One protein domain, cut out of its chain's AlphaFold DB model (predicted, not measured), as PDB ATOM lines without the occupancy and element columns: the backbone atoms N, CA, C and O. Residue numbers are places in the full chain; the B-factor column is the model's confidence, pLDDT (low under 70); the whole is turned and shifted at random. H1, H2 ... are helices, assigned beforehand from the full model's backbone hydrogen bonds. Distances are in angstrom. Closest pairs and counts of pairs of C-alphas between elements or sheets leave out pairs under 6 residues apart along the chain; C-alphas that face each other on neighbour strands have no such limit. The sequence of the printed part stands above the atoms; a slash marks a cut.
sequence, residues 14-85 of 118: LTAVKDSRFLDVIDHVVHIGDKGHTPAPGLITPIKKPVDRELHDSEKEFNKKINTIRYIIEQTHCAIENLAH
ATOM      1  N   LEU A  14      96.116  12.027  54.804       57.94
ATOM      2  CA  LEU A  14      95.553  13.317  54.381       57.94
ATOM      3  C   LEU A  14      95.629  14.465  55.391       57.94
ATOM      4  O   LEU A  14      95.840  15.602  54.989       57.94
ATOM      5  N   THR A  15      95.390  14.218  56.675       64.12
ATOM      6  CA  THR A  15      95.466  15.263  57.708       64.12
ATOM      7  C   THR A  15      96.900  15.738  57.901       64.12
ATOM      8  O   THR A  15      97.116  16.940  57.946       64.12
ATOM      9  N   ALA A  16      97.890  14.840  57.874       66.12
ATOM     10  CA  ALA A  16      99.297  15.241  57.879       66.12
ATOM     11  C   ALA A  16      99.682  16.003  56.593       66.12
ATOM     12  O   ALA A  16     100.399  17.003  56.645       66.12
ATOM     13  N   VAL A  17      99.158  15.585  55.438       64.38
ATOM     14  CA  VAL A  17      99.376  16.265  54.146       64.38
ATOM     15  C   VAL A  17      98.705  17.648  54.100       64.38
ATOM     16  O   VAL A  17      99.278  18.603  53.576       64.38
ATOM     17  N   LYS A  18      97.513  17.790  54.686       64.88
ATOM     18  CA  LYS A  18      96.780  19.060  54.779       64.88
ATOM     19  C   LYS A  18      97.436  20.017  55.773       64.88
ATOM     20  O   LYS A  18      97.633  21.184  55.445       64.88
ATOM     21  N   ASP A  19      97.812  19.523  56.950       67.94
ATOM     22  CA  ASP A  19      98.450  20.321  58.004       67.94
ATOM     23  C   ASP A  19      99.855  20.778  57.600       67.94
ATOM     24  O   ASP A  19     100.275  21.883  57.942       67.94
ATOM     25  N   SER A  20     100.570  19.970  56.812       69.50
ATOM     26  CA  SER A  20     101.873  20.353  56.254       69.50
ATOM     27  C   SER A  20     101.782  21.402  55.144       69.50
ATOM     28  O   SER A  20     102.821  21.898  54.712       69.50
ATOM     29  N   ARG A  21     100.570  21.748  54.673       65.44
ATOM     30  CA  ARG A  21     100.338  22.643  53.523       65.44
ATOM     31  C   ARG A  21     101.159  22.252  52.290       65.44
ATOM     32  O   ARG A  21     101.437  23.078  51.429       65.44
ATOM     33  N   PHE A  22     101.557  20.987  52.197       62.03
ATOM     34  CA  PHE A  22     102.476  20.496  51.174       62.03
ATOM     35  C   PHE A  22     101.889  20.655  49.766       62.03
ATOM     36  O   PHE A  22     102.593  21.027  48.830       62.03
ATOM     37  N   LEU A  23     100.572  20.469  49.645       59.53
ATOM     38  CA  LEU A  23      99.833  20.663  48.397       59.53
ATOM     39  C   LEU A  23      99.725  22.141  47.978       59.53
ATOM     40  O   LEU A  23      99.536  22.403  46.798       59.53
ATOM     41  N   ASP A  24      99.893  23.099  48.900       61.78
ATOM     42  CA  ASP A  24      99.945  24.533  48.566       61.78
ATOM     43  C   ASP A  24     101.305  24.917  47.948       61.78
ATOM     44  O   ASP A  24     101.415  25.933  47.265       61.78
ATOM     45  N   VAL A  25     102.359  24.137  48.229       56.50
ATOM     46  CA  VAL A  25     103.727  24.362  47.727       56.50
ATOM     47  C   VAL A  25     103.920  23.730  46.346       56.50
ATOM     48  O   VAL A  25     104.692  24.245  45.537       56.50
ATOM     49  N   ILE A  26     103.203  22.641  46.052       57.28
ATOM     50  CA  ILE A  26     103.149  22.033  44.717       57.28
ATOM     51  C   ILE A  26     101.979  22.652  43.944       57.28
ATOM     52  O   ILE A  26     100.965  22.009  43.686       57.28
ATOM     53  N   ASP A  27     102.104  23.929  43.590       56.78
ATOM     54  CA  ASP A  27     101.081  24.575  42.772       56.78
ATOM     55  C   ASP A  27     101.034  23.944  41.360       56.78
ATOM     56  O   ASP A  27     102.058  23.675  40.724       56.78
ATOM     57  N   HIS A  28      99.803  23.703  40.902       49.16
ATOM     58  CA  HIS A  28      99.346  23.217  39.587       49.16
ATOM     59  C   HIS A  28      99.486  21.738  39.195       49.16
ATOM     60  O   HIS A  28      98.886  21.346  38.185       49.16
ATOM     61  N   VAL A  29     100.179  20.877  39.945       54.84
ATOM     62  CA  VAL A  29     100.193  19.444  39.595       54.84
ATOM     63  C   VAL A  29      98.967  18.780  40.197       54.84
ATOM     64  O   VAL A  29      98.924  18.435  41.368       54.84
ATOM     65  N   VAL A  30      97.945  18.599  39.372       63.88
ATOM     66  CA  VAL A  30      96.801  17.746  39.677       63.88
ATOM     67  C   VAL A  30      97.303  16.392  40.200       63.88
ATOM     68  O   VAL A  30      97.854  15.587  39.447       63.88
ATOM     69  N   HIS A  31      97.133  16.145  41.495       70.81
ATOM     70  CA  HIS A  31      97.605  14.921  42.126       70.81
ATOM     71  C   HIS A  31      96.583  13.807  41.899       70.81
ATOM     72  O   HIS A  31      95.389  14.006  42.114       70.81
ATOM     73  N   ILE A  32      97.024  12.632  41.450       78.25
ATOM     74  CA  ILE A  32      96.154  11.456  41.346       78.25
ATOM     75  C   ILE A  32      96.260  10.676  42.649       78.25
ATOM     76  O   ILE A  32      97.353  10.311  43.070       78.25
ATOM     77  N   GLY A  33      95.119  10.438  43.285       77.38
ATOM     78  CA  GLY A  33      95.051   9.690  44.531       77.38
ATOM     79  C   GLY A  33      95.181   8.188  44.332       77.38
ATOM     80  O   GLY A  33      94.739   7.629  43.321       77.38
ATOM     81  N   ASP A  34      95.716   7.529  45.354       70.06
ATOM     82  CA  ASP A  34      95.844   6.078  45.385       70.06
ATOM     83  C   ASP A  34      94.495   5.354  45.432       70.06
ATOM     84  O   ASP A  34      93.431   5.893  45.770       70.06
ATOM     85  N   LYS A  35      94.531   4.067  45.076       68.31
ATOM     86  CA  LYS A  35      93.346   3.209  45.083       68.31
ATOM     87  C   LYS A  35      92.733   3.143  46.487       68.31
ATOM     88  O   LYS A  35      93.391   2.779  47.451       68.31
ATOM     89  N   GLY A  36      91.426   3.398  46.578       69.31
ATOM     90  CA  GLY A  36      90.666   3.297  47.831       69.31
ATOM     91  C   GLY A  36      90.651   4.578  48.665       69.31
ATOM     92  O   GLY A  36      89.837   4.683  49.587       69.31
ATOM     93  N   HIS A  37      91.448   5.575  48.282       70.06
ATOM     94  CA  HIS A  37      91.508   6.858  48.959       70.06
ATOM     95  C   HIS A  37      90.149   7.582  48.969       70.06
ATOM     96  O   HIS A  37      89.302   7.389  48.087       70.06
ATOM     97  N   THR A  38      89.904   8.373  50.013       73.44
ATOM     98  CA  THR A  38      88.693   9.195  50.122       73.44
ATOM     99  C   THR A  38      88.894  10.475  49.314       73.44
ATOM    100  O   THR A  38      89.956  11.077  49.444       73.44
ATOM    101  N   PRO A  39      87.918  10.901  48.490       71.00
ATOM    102  CA  PRO A  39      88.054  12.122  47.703       71.00
ATOM    103  C   PRO A  39      88.393  13.315  48.606       71.00
ATOM    104  O   PRO A  39      87.670  13.591  49.564       71.00
ATOM    105  N   ALA A  40      89.492  14.002  48.299       68.00
ATOM    106  CA  ALA A  40      89.944  15.204  48.986       68.00
ATOM    107  C   ALA A  40      90.080  16.354  47.970       68.00
ATOM    108  O   ALA A  40      90.364  16.095  46.796       68.00
ATOM    109  N   PRO A  41      89.877  17.619  48.381       69.75
ATOM    110  CA  PRO A  41      90.081  18.766  47.500       69.75
ATOM    111  C   PRO A  41      91.499  18.764  46.913       69.75
ATOM    112  O   PRO A  41      92.465  18.593  47.649       69.75
ATOM    113  N   GLY A  42      91.617  18.936  45.594       70.69
ATOM    114  CA  GLY A  42      92.907  18.943  44.889       70.69
ATOM    115  C   GLY A  42      93.430  17.568  44.447       70.69
ATOM    116  O   GLY A  42      94.449  17.515  43.761       70.69
ATOM    117  N   LEU A  43      92.731  16.470  44.771       75.44
ATOM    118  CA  LEU A  43      93.122  15.109  44.394       75.44
ATOM    119  C   LEU A  43      92.142  14.495  43.382       75.44
ATOM    120  O   LEU A  43      90.949  14.350  43.653       75.44
ATOM    121  N   ILE A  44      92.643  14.068  42.224       82.12
ATOM    122  CA  ILE A  44      91.882  13.262  41.271       82.12
ATOM    123  C   ILE A  44      91.873  11.809  41.734       82.12
ATOM    124  O   ILE A  44      92.866  11.092  41.639       82.12
ATOM    125  N   THR A  45      90.715  11.344  42.189       82.44
ATOM    126  CA  THR A  45      90.476   9.935  42.523       82.44
ATOM    127  C   THR A  45      89.462   9.323  41.560       82.44
ATOM    128  O   THR A  45      88.517  10.016  41.172       82.44
ATOM    129  N   PRO A  46      89.574   8.025  41.221       85.12
ATOM    130  CA  PRO A  46      88.483   7.318  40.566       85.12
ATOM    131  C   PRO A  46      87.177   7.470  41.359       85.12
ATOM    132  O   PRO A  46      87.161   7.358  42.587       85.12
ATOM    133  N   ILE A  47      86.082   7.703  40.647       86.50
ATOM    134  CA  ILE A  47      84.742   7.851  41.204       86.50
ATOM    135  C   ILE A  47      84.325   6.510  41.813       86.50
ATOM    136  O   ILE A  47      84.266   5.488  41.119       86.50
ATOM    137  N   LYS A  48      84.043   6.513  43.120       85.94
ATOM    138  CA  LYS A  48      83.494   5.348  43.821       85.94
ATOM    139  C   LYS A  48      82.056   5.123  43.364       85.94
ATOM    140  O   LYS A  48      81.308   6.079  43.174       85.94
ATOM    141  N   LYS A  49      81.671   3.855  43.211       86.75
ATOM    142  CA  LYS A  49      80.289   3.494  42.897       86.75
ATOM    143  C   LYS A  49      79.375   3.978  44.038       86.75
ATOM    144  O   LYS A  49      79.599   3.558  45.175       86.75
ATOM    145  N   PRO A  50      78.397   4.855  43.769       85.81
ATOM    146  CA  PRO A  50      77.420   5.266  44.774       85.81
ATOM    147  C   PRO A  50      76.476   4.104  45.122       85.81
ATOM    148  O   PRO A  50      76.290   3.188  44.326       85.81
ATOM    149  N   VAL A  51      75.883   4.136  46.318       88.19
ATOM    150  CA  VAL A  51      75.004   3.057  46.813       88.19
ATOM    151  C   VAL A  51      73.716   2.960  45.988       88.19
ATOM    152  O   VAL A  51      73.258   1.861  45.690       88.19
ATOM    153  N   ASP A  52      73.188   4.104  45.550       89.94
ATOM    154  CA  ASP A  52      71.842   4.204  44.975       89.94
ATOM    155  C   ASP A  52      71.801   4.133  43.442       89.94
ATOM    156  O   ASP A  52      70.729   4.236  42.845       89.94
ATOM    157  N   ARG A  53      72.952   3.990  42.769       90.94
ATOM    158  CA  ARG A  53      72.993   3.864  41.304       90.94
ATOM    159  C   ARG A  53      74.225   3.133  40.787       90.94
ATOM    160  O   ARG A  53      75.284   3.103  41.410       90.94
ATOM    161  N   GLU A  54      74.100   2.600  39.577       91.50
ATOM    162  CA  GLU A  54      75.252   2.153  38.800       91.50
ATOM    163  C   GLU A  54      76.078   3.339  38.287       91.50
ATOM    164  O   GLU A  54      75.578   4.453  38.128       91.50
ATOM    165  N   LEU A  55      77.357   3.080  38.007       90.44
ATOM    166  CA  LEU A  55      78.229   4.051  37.346       90.44
ATOM    167  C   LEU A  55      77.742   4.301  35.916       90.44
ATOM    168  O   LEU A  55      77.555   3.352  35.143       90.44
ATOM    169  N   HIS A  56      77.621   5.573  35.547       92.12
ATOM    170  CA  HIS A  56      77.412   5.965  34.159       92.12
ATOM    171  C   HIS A  56      78.633   5.603  33.307       92.12
ATOM    172  O   HIS A  56      79.761   5.515  33.796       92.12
ATOM    173  N   ASP A  57      78.427   5.424  32.004       92.44
ATOM    174  CA  ASP A  57      79.519   5.046  31.103       92.44
ATOM    175  C   ASP A  57      80.607   6.127  31.013       92.44
ATOM    176  O   ASP A  57      81.789   5.794  30.941       92.44
ATOM    177  N   SER A  58      80.241   7.405  31.157       88.62
ATOM    178  CA  SER A  58      81.199   8.512  31.282       88.62
ATOM    179  C   SER A  58      82.072   8.400  32.539       88.62
ATOM    180  O   SER A  58      83.283   8.610  32.475       88.62
ATOM    181  N   GLU A  59      81.492   8.009  33.676       90.12
ATOM    182  CA  GLU A  59      82.218   7.798  34.935       90.12
ATOM    183  C   GLU A  59      83.135   6.568  34.846       90.12
ATOM    184  O   GLU A  59      84.262   6.585  35.348       90.12
ATOM    185  N   LYS A  60      82.700   5.507  34.153       90.94
ATOM    186  CA  LYS A  60      83.546   4.334  33.873       90.94
ATOM    187  C   LYS A  60      84.726   4.693  32.975       90.94
ATOM    188  O   LYS A  60      85.843   4.251  33.244       90.94
ATOM    189  N   GLU A  61      84.498   5.477  31.925       91.25
ATOM    190  CA  GLU A  61      85.556   5.909  31.009       91.25
ATOM    191  C   GLU A  61      86.573   6.807  31.722       91.25
ATOM    192  O   GLU A  61      87.784   6.608  31.583       91.25
ATOM    193  N   PHE A  62      86.092   7.734  32.554       90.00
ATOM    194  CA  PHE A  62      86.937   8.533  33.436       90.00
ATOM    195  C   PHE A  62      87.785   7.641  34.354       90.00
ATOM    196  O   PHE A  62      89.013   7.731  34.349       90.00
ATOM    197  N   ASN A  63      87.152   6.705  35.068       89.88
ATOM    198  CA  ASN A  63      87.850   5.774  35.953       89.88
ATOM    199  C   ASN A  63      88.890   4.934  35.209       89.88
ATOM    200  O   ASN A  63      89.968   4.685  35.746       89.88
ATOM    201  N   LYS A  64      88.600   4.513  33.974       90.38
ATOM    202  CA  LYS A  64      89.553   3.783  33.135       90.38
ATOM    203  C   LYS A  64      90.793   4.629  32.855       90.38
ATOM    204  O   LYS A  64      91.895   4.149  33.098       90.38
ATOM    205  N   LYS A  65      90.621   5.884  32.428       88.19
ATOM    206  CA  LYS A  65      91.734   6.810  32.150       88.19
ATOM    207  C   LYS A  65      92.596   7.043  33.392       88.19
ATOM    208  O   LYS A  65      93.813   6.885  33.325       88.19
ATOM    209  N   ILE A  66      91.972   7.326  34.538       87.25
ATOM    210  CA  ILE A  66      92.697   7.534  35.800       87.25
ATOM    211  C   ILE A  66      93.428   6.264  36.247       87.25
ATOM    212  O   ILE A  66      94.596   6.327  36.624       87.25
ATOM    213  N   ASN A  67      92.790   5.095  36.151       86.62
ATOM    214  CA  ASN A  67      93.432   3.823  36.489       86.62
ATOM    215  C   ASN A  67      94.610   3.493  35.561       86.62
ATOM    216  O   ASN A  67      95.587   2.920  36.031       86.62
ATOM    217  N   THR A  68      94.545   3.846  34.274       87.31
ATOM    218  CA  THR A  68      95.670   3.668  33.343       87.31
ATOM    219  C   THR A  68      96.872   4.508  33.758       87.31
ATOM    220  O   THR A  68      97.983   3.988  33.805       87.31
ATOM    221  N   ILE A  69      96.656   5.779  34.108       86.00
ATOM    222  CA  ILE A  69      97.740   6.649  34.581       86.00
ATOM    223  C   ILE A  69      98.303   6.117  35.902       86.00
ATOM    224  O   ILE A  69      99.518   5.978  36.033       86.00
ATOM    225  N   ARG A  70      97.431   5.737  36.848       84.94
ATOM    226  CA  ARG A  70      97.858   5.166  38.132       84.94
ATOM    227  C   ARG A  70      98.709   3.912  37.938       84.94
ATOM    228  O   ARG A  70      99.769   3.805  38.536       84.94
ATOM    229  N   TYR A  71      98.290   3.007  37.055       85.44
ATOM    230  CA  TYR A  71      99.053   1.802  36.741       85.44
ATOM    231  C   TYR A  71     100.464   2.129  36.237       85.44
ATOM    232  O   TYR A  71     101.424   1.523  36.695       85.44
ATOM    233  N   ILE A  72     100.611   3.102  35.332       84.12
ATOM    234  CA  ILE A  72     101.931   3.508  34.824       84.12
ATOM    235  C   ILE A  72     102.810   4.038  35.965       84.12
ATOM    236  O   ILE A  72     103.962   3.629  36.072       84.12
ATOM    237  N   ILE A  73     102.261   4.881  36.844       84.12
ATOM    238  CA  ILE A  73     102.982   5.428  38.004       84.12
ATOM    239  C   ILE A  73     103.421   4.306  38.957       84.12
ATOM    240  O   ILE A  73     104.590   4.257  39.336       84.12
ATOM    241  N   GLU A  74     102.520   3.380  39.297       82.69
ATOM    242  CA  GLU A  74     102.820   2.217  40.146       82.69
ATOM    243  C   GLU A  74     103.939   1.351  39.532       82.69
ATOM    244  O   GLU A  74     104.862   0.935  40.233       82.69
ATOM    245  N   GLN A  75     103.901   1.116  38.213       83.31
ATOM    246  CA  GLN A  75     104.952   0.374  37.508       83.31
ATOM    247  C   GLN A  75     106.293   1.111  37.533       83.31
ATOM    248  O   GLN A  75     107.323   0.491  37.794       83.31
ATOM    249  N   THR A  76     106.303   2.424  37.288       79.81
ATOM    250  CA  THR A  76     107.526   3.233  37.355       79.81
ATOM    251  C   THR A  76     108.107   3.239  38.764       79.81
ATOM    252  O   THR A  76     109.316   3.073  38.915       79.81
ATOM    253  N   HIS A  77     107.268   3.362  39.792       81.56
ATOM    254  CA  HIS A  77     107.713   3.326  41.181       81.56
ATOM    255  C   HIS A  77     108.342   1.972  41.529       81.56
ATOM    256  O   HIS A  77     109.491   1.929  41.959       81.56
ATOM    257  N   CYS A  78     107.655   0.872  41.215       77.69
ATOM    258  CA  CYS A  78     108.178  -0.483  41.400       77.69
ATOM    259  C   CYS A  78     109.496  -0.702  40.633       77.69
ATOM    260  O   CYS A  78     110.434  -1.310  41.145       77.69
ATOM    261  N   ALA A  79     109.616  -0.189  39.405       77.56
ATOM    262  CA  ALA A  79     110.852  -0.286  38.629       77.56
ATOM    263  C   ALA A  79     112.020   0.465  39.293       77.56
ATOM    264  O   ALA A  79     113.125  -0.071  39.366       77.56
ATOM    265  N   ILE A  80     111.778   1.673  39.809       82.75
ATOM    266  CA  ILE A  80     112.783   2.461  40.537       82.75
ATOM    267  C   ILE A  80     113.185   1.756  41.837       82.75
ATOM    268  O   ILE A  80     114.377   1.633  42.117       82.75
ATOM    269  N   GLU A  81     112.220   1.242  42.602       77.19
ATOM    270  CA  GLU A  81     112.488   0.480  43.825       77.19
ATOM    271  C   GLU A  81     113.339  -0.764  43.543       77.19
ATOM    272  O   GLU A  81     114.306  -1.008  44.260       77.19
ATOM    273  N   ASN A  82     113.048  -1.503  42.467       79.69
ATOM    274  CA  ASN A  82     113.840  -2.663  42.044       79.69
ATOM    275  C   ASN A  82     115.270  -2.294  41.617       79.69
ATOM    276  O   ASN A  82     116.184  -3.099  41.790       79.69
ATOM    277  N   LEU A  83     115.484  -1.106  41.040       79.69
ATOM    278  CA  LEU A  83     116.828  -0.617  40.711       79.69
ATOM    279  C   LEU A  83     117.605  -0.212  41.968       79.69
ATOM    280  O   LEU A  83     118.798  -0.496  42.064       79.69
ATOM    281  N   ALA A  84     116.941   0.444  42.922       81.69
ATOM    282  CA  ALA A  84     117.547   0.881  44.178       81.69
ATOM    283  C   ALA A  84     117.832  -0.293  45.133       81.69
ATOM    284  O   ALA A  84     118.863  -0.320  45.804       81.69
ATOM    285  N   HIS A  85     116.935  -1.279  45.161       78.31
ATOM    286  CA  HIS A  85     116.991  -2.459  46.017       78.31
ATOM    287  C   HIS A  85     116.809  -3.715  45.161       78.31
ATOM    288  O   HIS A  85     115.766  -4.372  45.231       78.31
TER     289      HIS A  85
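What this domain is: This is residues 14 to 85 of the 118 residues of an uncharacterized protein of Arachnia rubra (UniProt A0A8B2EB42). One long helix, H3, makes the longest axis, with a loop stretch, residues 26 to 56, over part of one side and two short helices, H1 and H2, on the far side of that loop. The last part of H3, within residues 75 to 85, sticks out free. The printed part has 72 residues with three named helices, H1, H2, H3, and no named strand; it is all helix, and loose, with a radius of gyration of the C-alphas of 14.8 A and spans of 44 by 31 by 21 A.

Where its parts are: H3, residues 57 to 84, is 40.4 A long, from C-alpha 57 at (79.519, 5.046, 31.103) to C-alpha 84 at (117.547, 0.881, 44.178). H1 is residues 14 to 19, 8.4 A, and H2 residues 22 to 25, 5.3 A.

How they stand to each other: H3 is apart from H1 and H2. H1 and H2 are close but not clearly touching; their closest C-alphas, of Val 17 and Leu 23, are 7.3 A apart. Residues 31 to 32 pair parallel with 43 to 44. Every O i to N i+4 pair is within hydrogen-bond range in H1 and H3; H2 is too short for one.

The domain as a whole: The C-alphas farthest apart, of Asp 52 and Ala 84, are 45.8 A apart. The printed part has no cut. The link H2 to H3 is long, 31 residues. pLDDT is under 70 at residues 14 to 30, 35 to 36 and 40 to 41.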